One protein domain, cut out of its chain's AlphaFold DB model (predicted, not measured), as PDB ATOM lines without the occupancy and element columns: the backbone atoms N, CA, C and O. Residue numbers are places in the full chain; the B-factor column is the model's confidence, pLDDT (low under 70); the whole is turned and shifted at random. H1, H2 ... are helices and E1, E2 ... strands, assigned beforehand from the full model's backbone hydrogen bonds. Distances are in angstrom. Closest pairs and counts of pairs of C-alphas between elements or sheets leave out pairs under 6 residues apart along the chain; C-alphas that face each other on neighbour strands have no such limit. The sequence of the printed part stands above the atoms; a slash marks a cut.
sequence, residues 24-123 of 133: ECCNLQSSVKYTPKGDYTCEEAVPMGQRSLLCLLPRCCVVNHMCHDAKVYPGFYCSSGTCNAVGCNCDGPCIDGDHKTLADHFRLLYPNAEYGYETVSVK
ATOM      1  N   GLU A  24     -30.321  18.764  -0.267       71.69
ATOM      2  CA  GLU A  24     -30.471  17.318  -0.301       71.69
ATOM      3  C   GLU A  24     -30.195  16.870  -1.746       71.69
ATOM      4  O   GLU A  24     -30.804  17.365  -2.705       71.69
ATOM      5  N   CYS A  25     -29.170  16.035  -1.910       80.31
ATOM      6  CA  CYS A  25     -28.713  15.558  -3.207       80.31
ATOM      7  C   CYS A  25     -28.977  14.061  -3.310       80.31
ATOM      8  O   CYS A  25     -28.447  13.273  -2.530       80.31
ATOM      9  N   CYS A  26     -29.723  13.666  -4.334       83.00
ATOM     10  CA  CYS A  26     -30.141  12.292  -4.574       83.00
ATOM     11  C   CYS A  26     -29.225  11.589  -5.581       83.00
ATOM     12  O   CYS A  26     -29.665  10.846  -6.457       83.00
ATOM     13  N   ASN A  27     -27.926  11.861  -5.502       77.56
ATOM     14  CA  ASN A  27     -26.924  11.336  -6.429       77.56
ATOM     15  C   ASN A  27     -26.301  10.008  -5.976       77.56
ATOM     16  O   ASN A  27     -25.448   9.450  -6.672       77.56
ATOM     17  N   LEU A  28     -26.741   9.501  -4.825       75.62
ATOM     18  CA  LEU A  28     -26.371   8.193  -4.320       75.62
ATOM     19  C   LEU A  28     -27.105   7.123  -5.122       75.62
ATOM     20  O   LEU A  28     -28.318   6.976  -5.044       75.62
ATOM     21  N   GLN A  29     -26.333   6.364  -5.881       78.19
ATOM     22  CA  GLN A  29     -26.800   5.216  -6.637       78.19
ATOM     23  C   GLN A  29     -25.804   4.080  -6.475       78.19
ATOM     24  O   GLN A  29     -24.600   4.306  -6.304       78.19
ATOM     25  N   SER A  30     -26.314   2.860  -6.536       78.50
ATOM     26  CA  SER A  30     -25.521   1.647  -6.407       78.50
ATOM     27  C   SER A  30     -25.534   0.870  -7.715       78.50
ATOM     28  O   SER A  30     -26.532   0.844  -8.435       78.50
ATOM     29  N   SER A  31     -24.415   0.217  -8.013       80.62
ATOM     30  CA  SER A  31     -24.363  -0.811  -9.050       80.62
ATOM     31  C   SER A  31     -24.273  -2.171  -8.374       80.62
ATOM     32  O   SER A  31     -23.408  -2.381  -7.516       80.62
ATOM     33  N   VAL A  32     -25.174  -3.079  -8.738       83.25
ATOM     34  CA  VAL A  32     -25.273  -4.409  -8.134       83.25
ATOM     35  C   VAL A  32     -24.792  -5.451  -9.128       83.25
ATOM     36  O   VAL A  32     -25.330  -5.568 -10.229       83.25
ATOM     37  N   LYS A  33     -23.784  -6.224  -8.722       86.88
ATOM     38  CA  LYS A  33     -23.342  -7.426  -9.430       86.88
ATOM     39  C   LYS A  33     -24.121  -8.639  -8.931       86.88
ATOM     40  O   LYS A  33     -24.308  -8.816  -7.728       86.88
ATOM     41  N   TYR A  34     -24.557  -9.487  -9.852       85.56
ATOM     42  CA  TYR A  34     -25.298 -10.702  -9.525       85.56
ATOM     43  C   TYR A  34     -25.084 -11.789 -10.579       85.56
ATOM     44  O   TYR A  34     -24.658 -11.517 -11.700       85.56
ATOM     45  N   THR A  35     -25.411 -13.024 -10.218       88.00
ATOM     46  CA  THR A  35     -25.415 -14.172 -11.129       88.00
ATOM     47  C   THR A  35     -26.849 -14.693 -11.249       88.00
ATOM     48  O   THR A  35     -27.470 -14.965 -10.225       88.00
ATOM     49  N   PRO A  36     -27.427 -14.824 -12.451       89.62
ATOM     50  CA  PRO A  36     -28.759 -15.385 -12.617       89.62
ATOM     51  C   PRO A  36     -28.750 -16.880 -12.268       89.62
ATOM     52  O   PRO A  36     -27.809 -17.602 -12.604       89.62
ATOM     53  N   LYS A  37     -29.797 -17.349 -11.588       89.31
ATOM     54  CA  LYS A  37     -29.967 -18.763 -11.237       89.31
ATOM     55  C   LYS A  37     -30.371 -19.581 -12.461       89.31
ATOM     56  O   LYS A  37     -31.198 -19.149 -13.252       89.31
ATOM     57  N   GLY A  38     -29.848 -20.798 -12.585       87.31
ATOM     58  CA  GLY A  38     -30.219 -21.700 -13.679       87.31
ATOM     59  C   GLY A  38     -29.975 -21.083 -15.062       87.31
ATOM     60  O   GLY A  38     -28.882 -20.590 -15.342       87.31
ATOM     61  N   ASP A  39     -30.999 -21.115 -15.916       89.19
ATOM     62  CA  ASP A  39     -30.896 -20.688 -17.315       89.19
ATOM     63  C   ASP A  39     -31.368 -19.259 -17.591       89.19
ATOM     64  O   ASP A  39     -31.264 -18.821 -18.736       89.19
ATOM     65  N   TYR A  40     -31.783 -18.505 -16.567       90.12
ATOM     66  CA  TYR A  40     -32.199 -17.113 -16.744       90.12
ATOM     67  C   TYR A  40     -31.089 -16.261 -17.387       90.12
ATOM     68  O   TYR A  40     -29.885 -16.404 -17.108       90.12
ATOM     69  N   THR A  41     -31.510 -15.353 -18.259       91.75
ATOM     70  CA  THR A  41     -30.687 -14.249 -18.763       91.75
ATOM     71  C   THR A  41     -30.561 -13.143 -17.709       91.75
ATOM     72  O   THR A  41     -31.220 -13.171 -16.665       91.75
ATOM     73  N   CYS A  42     -29.681 -12.168 -17.953       90.81
ATOM     74  CA  CYS A  42     -29.493 -11.056 -17.024       90.81
ATOM     75  C   CYS A  42     -30.796 -10.270 -16.843       90.81
ATOM     76  O   CYS A  42     -31.209 -10.041 -15.704       90.81
ATOM     77  N   GLU A  43     -31.447  -9.930 -17.953       92.12
ATOM     78  CA  GLU A  43     -32.669  -9.136 -18.016       92.12
ATOM     79  C   GLU A  43     -33.884  -9.867 -17.422       92.12
ATOM     80  O   GLU A  43     -34.762  -9.229 -16.842       92.12
ATOM     81  N   GLU A  44     -33.938 -11.200 -17.537       92.62
ATOM     82  CA  GLU A  44     -35.005 -12.018 -16.938       92.62
ATOM     83  C   GLU A  44     -34.863 -12.149 -15.419       92.62
ATOM     84  O   GLU A  44     -35.863 -12.200 -14.703       92.62
ATOM     85  N   ALA A  45     -33.630 -12.220 -14.910       89.88
ATOM     86  CA  ALA A  45     -33.384 -12.297 -13.474       89.88
ATOM     87  C   ALA A  45     -33.576 -10.939 -12.781       89.88
ATOM     88  O   ALA A  45     -34.077 -10.899 -11.655       89.88
ATOM     89  N   VAL A  46     -33.182  -9.844 -13.443       89.12
ATOM     90  CA  VAL A  46     -33.328  -8.466 -12.953       89.12
ATOM     91  C   VAL A  46     -33.606  -7.530 -14.137       89.12
ATOM     92  O   VAL A  46     -32.803  -7.487 -15.073       89.12
ATOM     93  N   PRO A  47     -34.674  -6.711 -14.100       89.00
ATOM     94  CA  PRO A  47     -34.929  -5.708 -15.128       89.00
ATOM     95  C   PRO A  47     -33.735  -4.767 -15.309       89.00
ATOM     96  O   PRO A  47     -33.146  -4.311 -14.334       89.00
ATOM     97  N   MET A  48     -33.395  -4.458 -16.566       88.31
ATOM     98  CA  MET A  48     -32.232  -3.626 -16.938       88.31
ATOM     99  C   MET A  48     -30.868  -4.212 -16.543       88.31
ATOM    100  O   MET A  48     -29.841  -3.540 -16.663       88.31
ATOM    101  N   GLY A  49     -30.843  -5.462 -16.097       89.31
ATOM    102  CA  GLY A  49     -29.628  -6.205 -15.861       89.31
ATOM    103  C   GLY A  49     -28.895  -6.534 -17.155       89.31
ATOM    104  O   GLY A  49     -29.498  -7.003 -18.112       89.31
ATOM    105  N   GLN A  50     -27.588  -6.309 -17.184       91.44
ATOM    106  CA  GLN A  50     -26.761  -6.478 -18.377       91.44
ATOM    107  C   GLN A  50     -25.562  -7.365 -18.084       91.44
ATOM    108  O   GLN A  50     -25.017  -7.366 -16.980       91.44
ATOM    109  N   ARG A  51     -25.097  -8.105 -19.089       88.50
ATOM    110  CA  ARG A  51     -23.899  -8.933 -18.940       88.50
ATOM    111  C   ARG A  51     -22.669  -8.054 -18.717       88.50
ATOM    112  O   ARG A  51     -22.377  -7.176 -19.525       88.50
ATOM    113  N   SER A  52     -21.913  -8.337 -17.658       85.38
ATOM    114  CA  SER A  52     -20.676  -7.614 -17.357       85.38
ATOM    115  C   SER A  52     -19.457  -8.488 -17.612       85.38
ATOM    116  O   SER A  52     -19.282  -9.538 -16.996       85.38
ATOM    117  N   LEU A  53     -18.580  -8.027 -18.504       77.62
ATOM    118  CA  LEU A  53     -17.269  -8.642 -18.757       77.62
ATOM    119  C   LEU A  53     -16.263  -8.375 -17.623       77.62
ATOM    120  O   LEU A  53     -15.209  -8.999 -17.582       77.62
ATOM    121  N   LEU A  54     -16.580  -7.451 -16.710       70.88
ATOM    122  CA  LEU A  54     -15.711  -7.023 -15.608       70.88
ATOM    123  C   LEU A  54     -15.810  -7.920 -14.366       70.88
ATOM    124  O   LEU A  54     -15.119  -7.673 -13.379       70.88
ATOM    125  N   CYS A  55     -16.675  -8.932 -14.368       67.25
ATOM    126  CA  CYS A  55     -16.765  -9.860 -13.251       67.25
ATOM    127  C   CYS A  55     -15.899 -11.099 -13.466       67.25
ATOM    128  O   CYS A  55     -15.825 -11.647 -14.561       67.25
ATOM    129  N   LEU A  56     -15.356 -11.610 -12.364       67.50
ATOM    130  CA  LEU A  56     -14.608 -12.868 -12.319       67.50
ATOM    131  C   LEU A  56     -15.506 -14.118 -12.445       67.50
ATOM    132  O   LEU A  56     -14.998 -15.216 -12.647       67.50
ATOM    133  N   LEU A  57     -16.830 -13.966 -12.315       68.25
ATOM    134  CA  LEU A  57     -17.795 -15.068 -12.310       68.25
ATOM    135  C   LEU A  57     -18.338 -15.372 -13.720       68.25
ATOM    136  O   LEU A  57     -18.738 -14.446 -14.438       68.25
ATOM    137  N   PRO A  58     -18.437 -16.658 -14.114       69.38
ATOM    138  CA  PRO A  58     -19.131 -17.045 -15.336       69.38
ATOM    139  C   PRO A  58     -20.615 -16.671 -15.218       69.38
ATOM    140  O   PRO A  58     -21.256 -16.971 -14.217       69.38
ATOM    141  N   ARG A  59     -21.157 -16.011 -16.250       79.81
ATOM    142  CA  ARG A  59     -22.536 -15.471 -16.288       79.81
ATOM    143  C   ARG A  59     -22.816 -14.322 -15.305       79.81
ATOM    144  O   ARG A  59     -23.962 -14.125 -14.926       79.81
ATOM    145  N   CYS A  60     -21.814 -13.526 -14.937       84.75
ATOM    146  CA  CYS A  60     -22.078 -12.320 -14.155       84.75
ATOM    147  C   CYS A  60     -22.878 -11.272 -14.935       84.75
ATOM    148  O   CYS A  60     -22.578 -10.941 -16.091       84.75
ATOM    149  N   CYS A  61     -23.828 -10.683 -14.232       88.88
ATOM    150  CA  CYS A  61     -24.638  -9.569 -14.664       88.88
ATOM    151  C   CYS A  61     -24.419  -8.379 -13.724       88.88
ATOM    152  O   CYS A  61     -24.036  -8.529 -12.561       88.88
ATOM    153  N   VAL A  62     -24.655  -7.181 -14.241       87.88
ATOM    154  CA  VAL A  62     -24.649  -5.937 -13.484       87.88
ATOM    155  C   VAL A  62     -25.924  -5.173 -13.787       87.88
ATOM    156  O   VAL A  62     -26.354  -5.097 -14.936       87.88
ATOM    157  N   VAL A  63     -26.512  -4.590 -12.757       87.00
ATOM    158  CA  VAL A  63     -27.524  -3.550 -12.904       87.00
ATOM    159  C   VAL A  63     -26.945  -2.264 -12.332       87.00
ATOM    160  O   VAL A  63     -26.460  -2.231 -11.199       87.00
ATOM    161  N   ASN A  64     -26.922  -1.228 -13.162       84.12
ATOM    162  CA  ASN A  64     -26.450   0.101 -12.787       84.12
ATOM    163  C   ASN A  64     -27.651   0.968 -12.394       84.12
ATOM    164  O   ASN A  64     -28.782   0.657 -12.762       84.12
ATOM    165  N   HIS A  65     -27.391   2.082 -11.709       80.56
ATOM    166  CA  HIS A  65     -28.419   3.071 -11.360       80.56
ATOM    167  C   HIS A  65     -29.538   2.512 -10.462       80.56
ATOM    168  O   HIS A  65     -30.695   2.914 -10.576       80.56
ATOM    169  N   MET A  66     -29.205   1.581  -9.560       84.81
ATOM    170  CA  MET A  66     -30.149   1.142  -8.535       84.81
ATOM    171  C   MET A  66     -30.188   2.136  -7.383       84.81
ATOM    172  O   MET A  66     -29.150   2.523  -6.833       84.81
ATOM    173  N   CYS A  67     -31.408   2.491  -7.003       84.38
ATOM    174  CA  CYS A  67     -31.690   3.267  -5.813       84.38
ATOM    175  C   CYS A  67     -31.825   2.369  -4.596       84.38
ATOM    176  O   CYS A  67     -31.724   1.142  -4.672       84.38
ATOM    177  N   HIS A  68     -32.006   3.002  -3.445       82.25
ATOM    178  CA  HIS A  68     -31.875   2.336  -2.164       82.25
ATOM    179  C   HIS A  68     -32.902   1.226  -1.902       82.25
ATOM    180  O   HIS A  68     -32.648   0.236  -1.213       82.25
ATOM    181  N   ASP A  69     -34.066   1.350  -2.518       84.25
ATOM    182  CA  ASP A  69     -35.136   0.361  -2.493       84.25
ATOM    183  C   ASP A  69     -34.915  -0.809  -3.476       84.25
ATOM    184  O   ASP A  69     -35.834  -1.590  -3.721       84.25
ATOM    185  N   ALA A  70     -33.703  -0.925  -4.033       85.31
ATOM    186  CA  ALA A  70     -33.305  -1.895  -5.047       85.31
ATOM    187  C   ALA A  70     -34.141  -1.822  -6.336       85.31
ATOM    188  O   ALA A  70     -34.255  -2.820  -7.047       85.31
ATOM    189  N   LYS A  71     -34.706  -0.655  -6.667       85.81
ATOM    190  CA  LYS A  71     -35.351  -0.417  -7.964       85.81
ATOM    191  C   LYS A  71     -34.528   0.525  -8.832       85.81
ATOM    192  O   LYS A  71     -33.701   1.298  -8.350       85.81
ATOM    193  N   VAL A  72     -34.776   0.449 -10.136       83.19
ATOM    194  CA  VAL A  72     -34.235   1.388 -11.120       83.19
ATOM    195  C   VAL A  72     -35.323   2.397 -11.456       83.19
ATOM    196  O   VAL A  72     -36.447   2.017 -11.790       83.19
ATOM    197  N   TYR A  73     -34.985   3.678 -11.354       79.50
ATOM    198  CA  TYR A  73     -35.892   4.783 -11.645       79.50
ATOM    199  C   TYR A  73     -35.522   5.446 -12.973       79.50
ATOM    200  O   TYR A  73     -34.353   5.439 -13.365       79.50
ATOM    201  N   PRO A  74     -36.499   6.025 -13.690       72.56
ATOM    202  CA  PRO A  74     -36.211   6.809 -14.879       72.56
ATOM    203  C   PRO A  74     -35.398   8.053 -14.497       72.56
ATOM    204  O   PRO A  74     -35.886   8.926 -13.785       72.56
ATOM    205  N   GLY A  75     -34.160   8.136 -14.984       74.81
ATOM    206  CA  GLY A  75     -33.263   9.264 -14.738       74.81
ATOM    207  C   GLY A  75     -31.889   8.832 -14.232       74.81
ATOM    208  O   GLY A  75     -31.531   7.659 -14.269       74.81
ATOM    209  N   PHE A  76     -31.101   9.811 -13.786       76.94
ATOM    210  CA  PHE A  76     -29.728   9.604 -13.302       76.94
ATOM    211  C   PHE A  76     -29.602   9.682 -11.773       76.94
ATOM    212  O   PHE A  76     -28.497   9.531 -11.251       76.94
ATOM    213  N   TYR A  77     -30.706   9.953 -11.070       83.75
ATOM    214  CA  TYR A  77     -30.738  10.278  -9.646       83.75
ATOM    215  C   TYR A  77     -31.844   9.510  -8.928       83.75
ATOM    216  O   TYR A  77     -32.887   9.212  -9.505       83.75
ATOM    217  N   CYS A  78     -31.621   9.240  -7.648       85.06
ATOM    218  CA  CYS A  78     -32.516   8.489  -6.782       85.06
ATOM    219  C   CYS A  78     -33.462   9.408  -6.021       85.06
ATOM    220  O   CYS A  78     -33.431   9.463  -4.796       85.06
ATOM    221  N   SER A  79     -34.288  10.148  -6.755       85.69
ATOM    222  CA  SER A  79     -35.368  10.965  -6.202       85.69
ATOM    223  C   SER A  79     -36.716  10.461  -6.701       85.69
ATOM    224  O   SER A  79     -36.830   9.879  -7.779       85.69
ATOM    225  N   SER A  80     -37.756  10.723  -5.917       84.62
ATOM    226  CA  SER A  80     -39.145  10.585  -6.364       84.62
ATOM    227  C   SER A  80     -39.572  11.650  -7.391       84.62
ATOM    228  O   SER A  80     -40.630  11.503  -8.002       84.62
ATOM    229  N   GLY A  81     -38.764  12.699  -7.594       83.94
ATOM    230  CA  GLY A  81     -39.024  13.800  -8.521       83.94
ATOM    231  C   GLY A  81     -37.834  14.148  -9.419       83.94
ATOM    232  O   GLY A  81     -36.792  13.492  -9.411       83.94
ATOM    233  N   THR A  82     -37.992  15.207 -10.214       84.31
ATOM    234  CA  THR A  82     -36.926  15.704 -11.093       84.31
ATOM    235  C   THR A  82     -35.879  16.434 -10.262       84.31
ATOM    236  O   THR A  82     -36.230  17.202  -9.375       84.31
ATOM    237  N   CYS A  83     -34.598  16.231 -10.562       82.31
ATOM    238  CA  CYS A  83     -33.496  16.973  -9.948       82.31
ATOM    239  C   CYS A  83     -32.869  17.952 -10.941       82.31
ATOM    240  O   CYS A  83     -33.008  17.803 -12.159       82.31
ATOM    241  N   ASN A  84     -32.100  18.916 -10.430       82.62
ATOM    242  CA  ASN A  84     -31.244  19.734 -11.283       82.62
ATOM    243  C   ASN A  84     -30.114  18.897 -11.932       82.62
ATOM    244  O   ASN A  84     -29.920  17.720 -11.630       82.62
ATOM    245  N   ALA A  85     -29.322  19.527 -12.805       81.69
ATOM    246  CA  ALA A  85     -28.276  18.862 -13.590       81.69
ATOM    247  C   ALA A  85     -27.138  18.209 -12.775       81.69
ATOM    248  O   ALA A  85     -26.310  17.510 -13.355       81.69
ATOM    249  N   VAL A  86     -27.063  18.453 -11.462       79.56
ATOM    250  CA  VAL A  86     -26.065  17.847 -10.564       79.56
ATOM    251  C   VAL A  86     -26.683  16.878  -9.549       79.56
ATOM    252  O   VAL A  86     -25.957  16.305  -8.737       79.56
ATOM    253  N   GLY A  87     -27.996  16.641  -9.619       77.25
ATOM    254  CA  GLY A  87     -28.691  15.670  -8.773       77.25
ATOM    255  C   GLY A  87     -29.093  16.196  -7.405       77.25
ATOM    256  O   GLY A  87     -29.235  15.407  -6.477       77.25
ATOM    257  N   CYS A  88     -29.249  17.510  -7.275       81.44
ATOM    258  CA  CYS A  88     -29.675  18.169  -6.045       81.44
ATOM    259  C   CYS A  88     -30.948  18.985  -6.277       81.44
ATOM    260  O   CYS A  88     -31.344  19.214  -7.425       81.44
ATOM    261  N   ASN A  89     -31.555  19.457  -5.182       81.88
ATOM    262  CA  ASN A  89     -32.779  20.264  -5.215       81.88
ATOM    263  C   ASN A  89     -33.866  19.586  -6.059       81.88
ATOM    264  O   ASN A  89     -34.335  20.133  -7.059       81.88
ATOM    265  N   CYS A  90     -34.160  18.342  -5.701       83.44
ATOM    266  CA  CYS A  90     -35.135  17.542  -6.409       83.44
ATOM    267  C   CYS A  90     -36.557  17.910  -5.972       83.44
ATOM    268  O   CYS A  90     -36.776  18.263  -4.814       83.44
ATOM    269  N   ASP A  91     -37.529  17.784  -6.878       85.50
ATOM    270  CA  ASP A  91     -38.947  18.091  -6.615       85.50
ATOM    271  C   ASP A  91     -39.591  17.166  -5.556       85.50
ATOM    272  O   ASP A  91     -40.719  17.396  -5.120       85.50
ATOM    273  N   GLY A  92     -38.885  16.112  -5.139       84.19
ATOM    274  CA  GLY A  92     -39.296  15.185  -4.093       84.19
ATOM    275  C   GLY A  92     -38.102  14.621  -3.316       84.19
ATOM    276  O   GLY A  92     -36.952  14.798  -3.736       84.19
ATOM    277  N   PRO A  93     -38.363  13.924  -2.194       83.69
ATOM    278  CA  PRO A  93     -37.315  13.376  -1.340       83.69
ATOM    279  C   PRO A  93     -36.434  12.375  -2.085       83.69
ATOM    280  O   PRO A  93     -36.872  11.742  -3.065       83.69
ATOM    281  N   CYS A  94     -35.211  12.209  -1.583       83.25
ATOM    282  CA  CYS A  94     -34.353  11.119  -2.007       83.25
ATOM    283  C   CYS A  94     -34.943   9.766  -1.592       83.25
ATOM    284  O   CYS A  94     -35.633   9.615  -0.582       83.25
ATOM    285  N   ILE A  95     -34.698   8.760  -2.423       84.62
ATOM    286  CA  ILE A  95     -35.054   7.374  -2.147       84.62
ATOM    287  C   ILE A  95     -33.933   6.820  -1.276       84.62
ATOM    288  O   ILE A  95     -32.947   6.281  -1.781       84.62
ATOM    289  N   ASP A  96     -34.083   7.025   0.028       70.75
ATOM    290  CA  ASP A  96     -33.062   6.749   1.036       70.75
ATOM    291  C   ASP A  96     -33.144   5.345   1.658       70.75
ATOM    292  O   ASP A  96     -34.180   4.673   1.657       70.75
ATOM    293  N   GLY A  97     -32.024   4.938   2.265       61.53
ATOM    294  CA  GLY A  97     -31.889   3.867   3.260       61.53
ATOM    295  C   GLY A  97     -30.417   3.448   3.466       61.53
ATOM    296  O   GLY A  97     -29.505   4.110   2.978       61.53
ATOM    297  N   ASP A  98     -30.149   2.346   4.184       60.06
ATOM    298  CA  ASP A  98     -28.782   1.816   4.418       60.06
ATOM    299  C   ASP A  98     -28.382   0.692   3.435       60.06
ATOM    300  O   ASP A  98     -29.207  -0.129   3.054       60.06
ATOM    301  N   HIS A  99     -27.124   0.588   2.996       58.16
ATOM    302  CA  HIS A  99     -26.678  -0.421   2.014       58.16
ATOM    303  C   HIS A  99     -27.076  -1.860   2.375       58.16
ATOM    304  O   HIS A  99     -27.288  -2.683   1.481       58.16
ATOM    305  N   LYS A 100     -27.227  -2.158   3.671       61.91
ATOM    306  CA  LYS A 100     -27.815  -3.417   4.151       61.91
ATOM    307  C   LYS A 100     -29.237  -3.625   3.624       61.91
ATOM    308  O   LYS A 100     -29.534  -4.679   3.075       61.91
ATOM    309  N   THR A 101     -30.067  -2.587   3.686       68.94
ATOM    310  CA  THR A 101     -31.424  -2.568   3.139       68.94
ATOM    311  C   THR A 101     -31.441  -2.795   1.627       68.94
ATOM    312  O   THR A 101     -32.325  -3.490   1.149       68.94
ATOM    313  N   LEU A 102     -30.454  -2.297   0.872       77.69
ATOM    314  CA  LEU A 102     -30.393  -2.532  -0.577       77.69
ATOM    315  C   LEU A 102     -30.155  -4.011  -0.906       77.69
ATOM    316  O   LEU A 102     -30.863  -4.576  -1.736       77.69
ATOM    317  N   ALA A 103     -29.190  -4.657  -0.246       77.44
ATOM    318  CA  ALA A 103     -28.925  -6.080  -0.462       77.44
ATOM    319  C   ALA A 103     -30.120  -6.956  -0.042       77.44
ATOM    320  O   ALA A 103     -30.450  -7.927  -0.728       77.44
ATOM    321  N   ASP A 104     -30.788  -6.597   1.057       80.56
ATOM    322  CA  ASP A 104     -31.972  -7.305   1.540       80.56
ATOM    323  C   ASP A 104     -33.169  -7.116   0.595       80.56
ATOM    324  O   ASP A 104     -33.787  -8.100   0.181       80.56
ATOM    325  N   HIS A 105     -33.453  -5.884   0.164       82.50
ATOM    326  CA  HIS A 105     -34.501  -5.594  -0.818       82.50
ATOM    327  C   HIS A 105     -34.236  -6.283  -2.156       82.50
ATOM    328  O   HIS A 105     -35.148  -6.880  -2.723       82.50
ATOM    329  N   PHE A 106     -32.992  -6.275  -2.632       85.75
ATOM    330  CA  PHE A 106     -32.623  -6.945  -3.876       85.75
ATOM    331  C   PHE A 106     -32.931  -8.446  -3.816       85.75
ATOM    332  O   PHE A 106     -33.523  -8.994  -4.743       85.75
ATOM    333  N   ARG A 107     -32.593  -9.115  -2.706       84.94
ATOM    334  CA  ARG A 107     -32.890 -10.546  -2.510       84.94
ATOM    335  C   ARG A 107     -34.388 -10.842  -2.473       84.94
ATOM    336  O   ARG A 107     -34.796 -11.908  -2.927       84.94
ATOM    337  N   LEU A 108     -35.185  -9.926  -1.925       86.12
ATOM    338  CA  LEU A 108     -36.642 -10.060  -1.860       86.12
ATOM    339  C   LEU A 108     -37.302  -9.839  -3.225       86.12
ATOM    340  O   LEU A 108     -38.216 -10.578  -3.585       86.12
ATOM    341  N   LEU A 109     -36.847  -8.839  -3.982       89.25
ATOM    342  CA  LEU A 109     -37.428  -8.472  -5.275       89.25
ATOM    343  C   LEU A 109     -36.965  -9.387  -6.418       89.25
ATOM    344  O   LEU A 109     -37.733  -9.630  -7.348       89.25
ATOM    345  N   TYR A 110     -35.740  -9.914  -6.345       90.31
ATOM    346  CA  TYR A 110     -35.111 -10.676  -7.426       90.31
ATOM    347  C   TYR A 110     -34.636 -12.060  -6.950       90.31
ATOM    348  O   TYR A 110     -33.434 -12.333  -6.893       90.31
ATOM    349  N   PRO A 111     -35.558 -12.993  -6.642       89.44
ATOM    350  CA  PRO A 111     -35.209 -14.320  -6.117       89.44
ATOM    351  C   PRO A 111     -34.429 -15.195  -7.115       89.44
ATOM    352  O   PRO A 111     -33.748 -16.146  -6.712       89.44
ATOM    353  N   ASN A 112     -34.513 -14.859  -8.406       88.62
ATOM    354  CA  ASN A 112     -33.806 -15.511  -9.507       88.62
ATOM    355  C   ASN A 112     -32.362 -15.009  -9.679       88.62
ATOM    356  O   ASN A 112     -31.653 -15.512 -10.547       88.62
ATOM    357  N   ALA A 113     -31.910 -14.054  -8.864       86.56
ATOM    358  CA  ALA A 113     -30.547 -13.544  -8.864       86.56
ATOM    359  C   ALA A 113     -29.794 -13.987  -7.594       86.56
ATOM    360  O   ALA A 113     -30.260 -13.812  -6.468       86.56
ATOM    361  N   GLU A 114     -28.607 -14.561  -7.761       83.69
ATOM    362  CA  GLU A 114     -27.643 -14.790  -6.685       83.69
ATOM    363  C   GLU A 114     -26.753 -13.563  -6.523       83.69
ATOM    364  O   GLU A 114     -25.984 -13.191  -7.410       83.69
ATOM    365  N   TYR A 115     -26.880 -12.916  -5.368       69.94
ATOM    366  CA  TYR A 115     -26.129 -11.718  -5.027       69.94
ATOM    367  C   TYR A 115     -24.665 -12.069  -4.724       69.94
ATOM    368  O   TYR A 115     -24.342 -12.585  -3.651       69.94
ATOM    369  N   GLY A 116     -23.786 -11.780  -5.682       59.81
ATOM    370  CA  GLY A 116     -22.340 -11.922  -5.568       59.81
ATOM    371  C   GLY A 116     -21.726 -10.584  -5.182       59.81
ATOM    372  O   GLY A 116     -21.443  -9.771  -6.051       59.81
ATOM    373  N   TYR A 117     -21.592 -10.371  -3.873       51.97
ATOM    374  CA  TYR A 117     -20.827  -9.321  -3.193       51.97
ATOM    375  C   TYR A 117     -20.005  -8.388  -4.106       51.97
ATOM    376  O   TYR A 117     -18.926  -8.750  -4.563       51.97
ATOM    377  N   GLU A 118     -20.523  -7.181  -4.329       49.72
ATOM    378  CA  GLU A 118     -19.798  -5.909  -4.447       49.72
ATOM    379  C   GLU A 118     -20.834  -4.843  -4.823       49.72
ATOM    380  O   GLU A 118     -21.300  -4.785  -5.962       49.72
ATOM    381  N   THR A 119     -21.203  -3.983  -3.873       45.59
ATOM    382  CA  THR A 119     -21.756  -2.667  -4.197       45.59
ATOM    383  C   THR A 119     -20.655  -1.896  -4.921       45.59
ATOM    384  O   THR A 119     -19.780  -1.293  -4.299       45.59
ATOM    385  N   VAL A 120     -20.620  -1.966  -6.253       48.25
ATOM    386  CA  VAL A 120     -19.610  -1.229  -7.013       48.25
ATOM    387  C   VAL A 120     -20.001   0.236  -7.027       48.25
ATOM    388  O   VAL A 120     -21.018   0.615  -7.602       48.25
ATOM    389  N   SER A 121     -19.131   1.032  -6.405       42.06
ATOM    390  CA  SER A 121     -19.120   2.492  -6.395       42.06
ATOM    391  C   SER A 121     -20.456   3.126  -6.038       42.06
ATOM    392  O   SER A 121     -21.251   3.490  -6.903       42.06
ATOM    393  N   VAL A 122     -20.597   3.444  -4.754       44.84
ATOM    394  CA  VAL A 122     -21.275   4.683  -4.381       44.84
ATOM    395  C   VAL A 122     -20.471   5.811  -5.021       44.84
ATOM    396  O   VAL A 122     -19.464   6.261  -4.471       44.84
ATOM    397  N   LYS A 123     -20.861   6.258  -6.219       42.53
ATOM    398  CA  LYS A 123     -20.402   7.557  -6.709       42.53
ATOM    399  C   LYS A 123     -21.109   8.606  -5.862       42.53
ATOM    400  O   LYS A 123     -22.080   9.213  -6.296       42.53
TER     401      LYS A 123
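This is residues 24 to 123 of the 133 residues of an uncharacterized protein of Acyrthosiphon pisum (UniProt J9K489). With little regular structure, this is a small three-stranded sheet with H2 over one face, H1 near one end and a lobe of loops, residues 73 to 95, beyond the other. The 100 printed residues run E1, H1, E2, H2, E3, mixed in class; the sheet, E2 E1 E3, is antiparallel. The whole is compact, radius of gyration of the C-alphas 13.7 A, yet spans 42 by 25 by 20 A.

E1, residues 30 to 36, 18.4 A, begins at C-alpha 30 (-25.521, 1.647, -6.407). H1 is residues 42 to 45, E2 61 to 66, H2 99 to 109, 15.3 A. E3, 113 to 120, 16.6 A, bends by 76 degrees at residue 117 and ends at C-alpha 120 (-19.610, -1.229, -7.013).

Inner strand E1 pairs with E2, N 32 to O 63 at 2.9 A, and with E3, N 35 to O 114 at 2.9 A, within hydrogen-bond range. H2 is on the sheet, height 8.5 A; its closest C-alphas to E3, Arg 107 and Tyr 115, are 7.3 A apart. In H2 every O i to N i+4 pair is within range; H1 is too short for one. H1 and H2 are apart.

The printed part has no cut. Links H1 to E2 and E2 to H2 are long. Residues 55 to 58, 97 to 101 and 115 to 123 have pLDDT under 70.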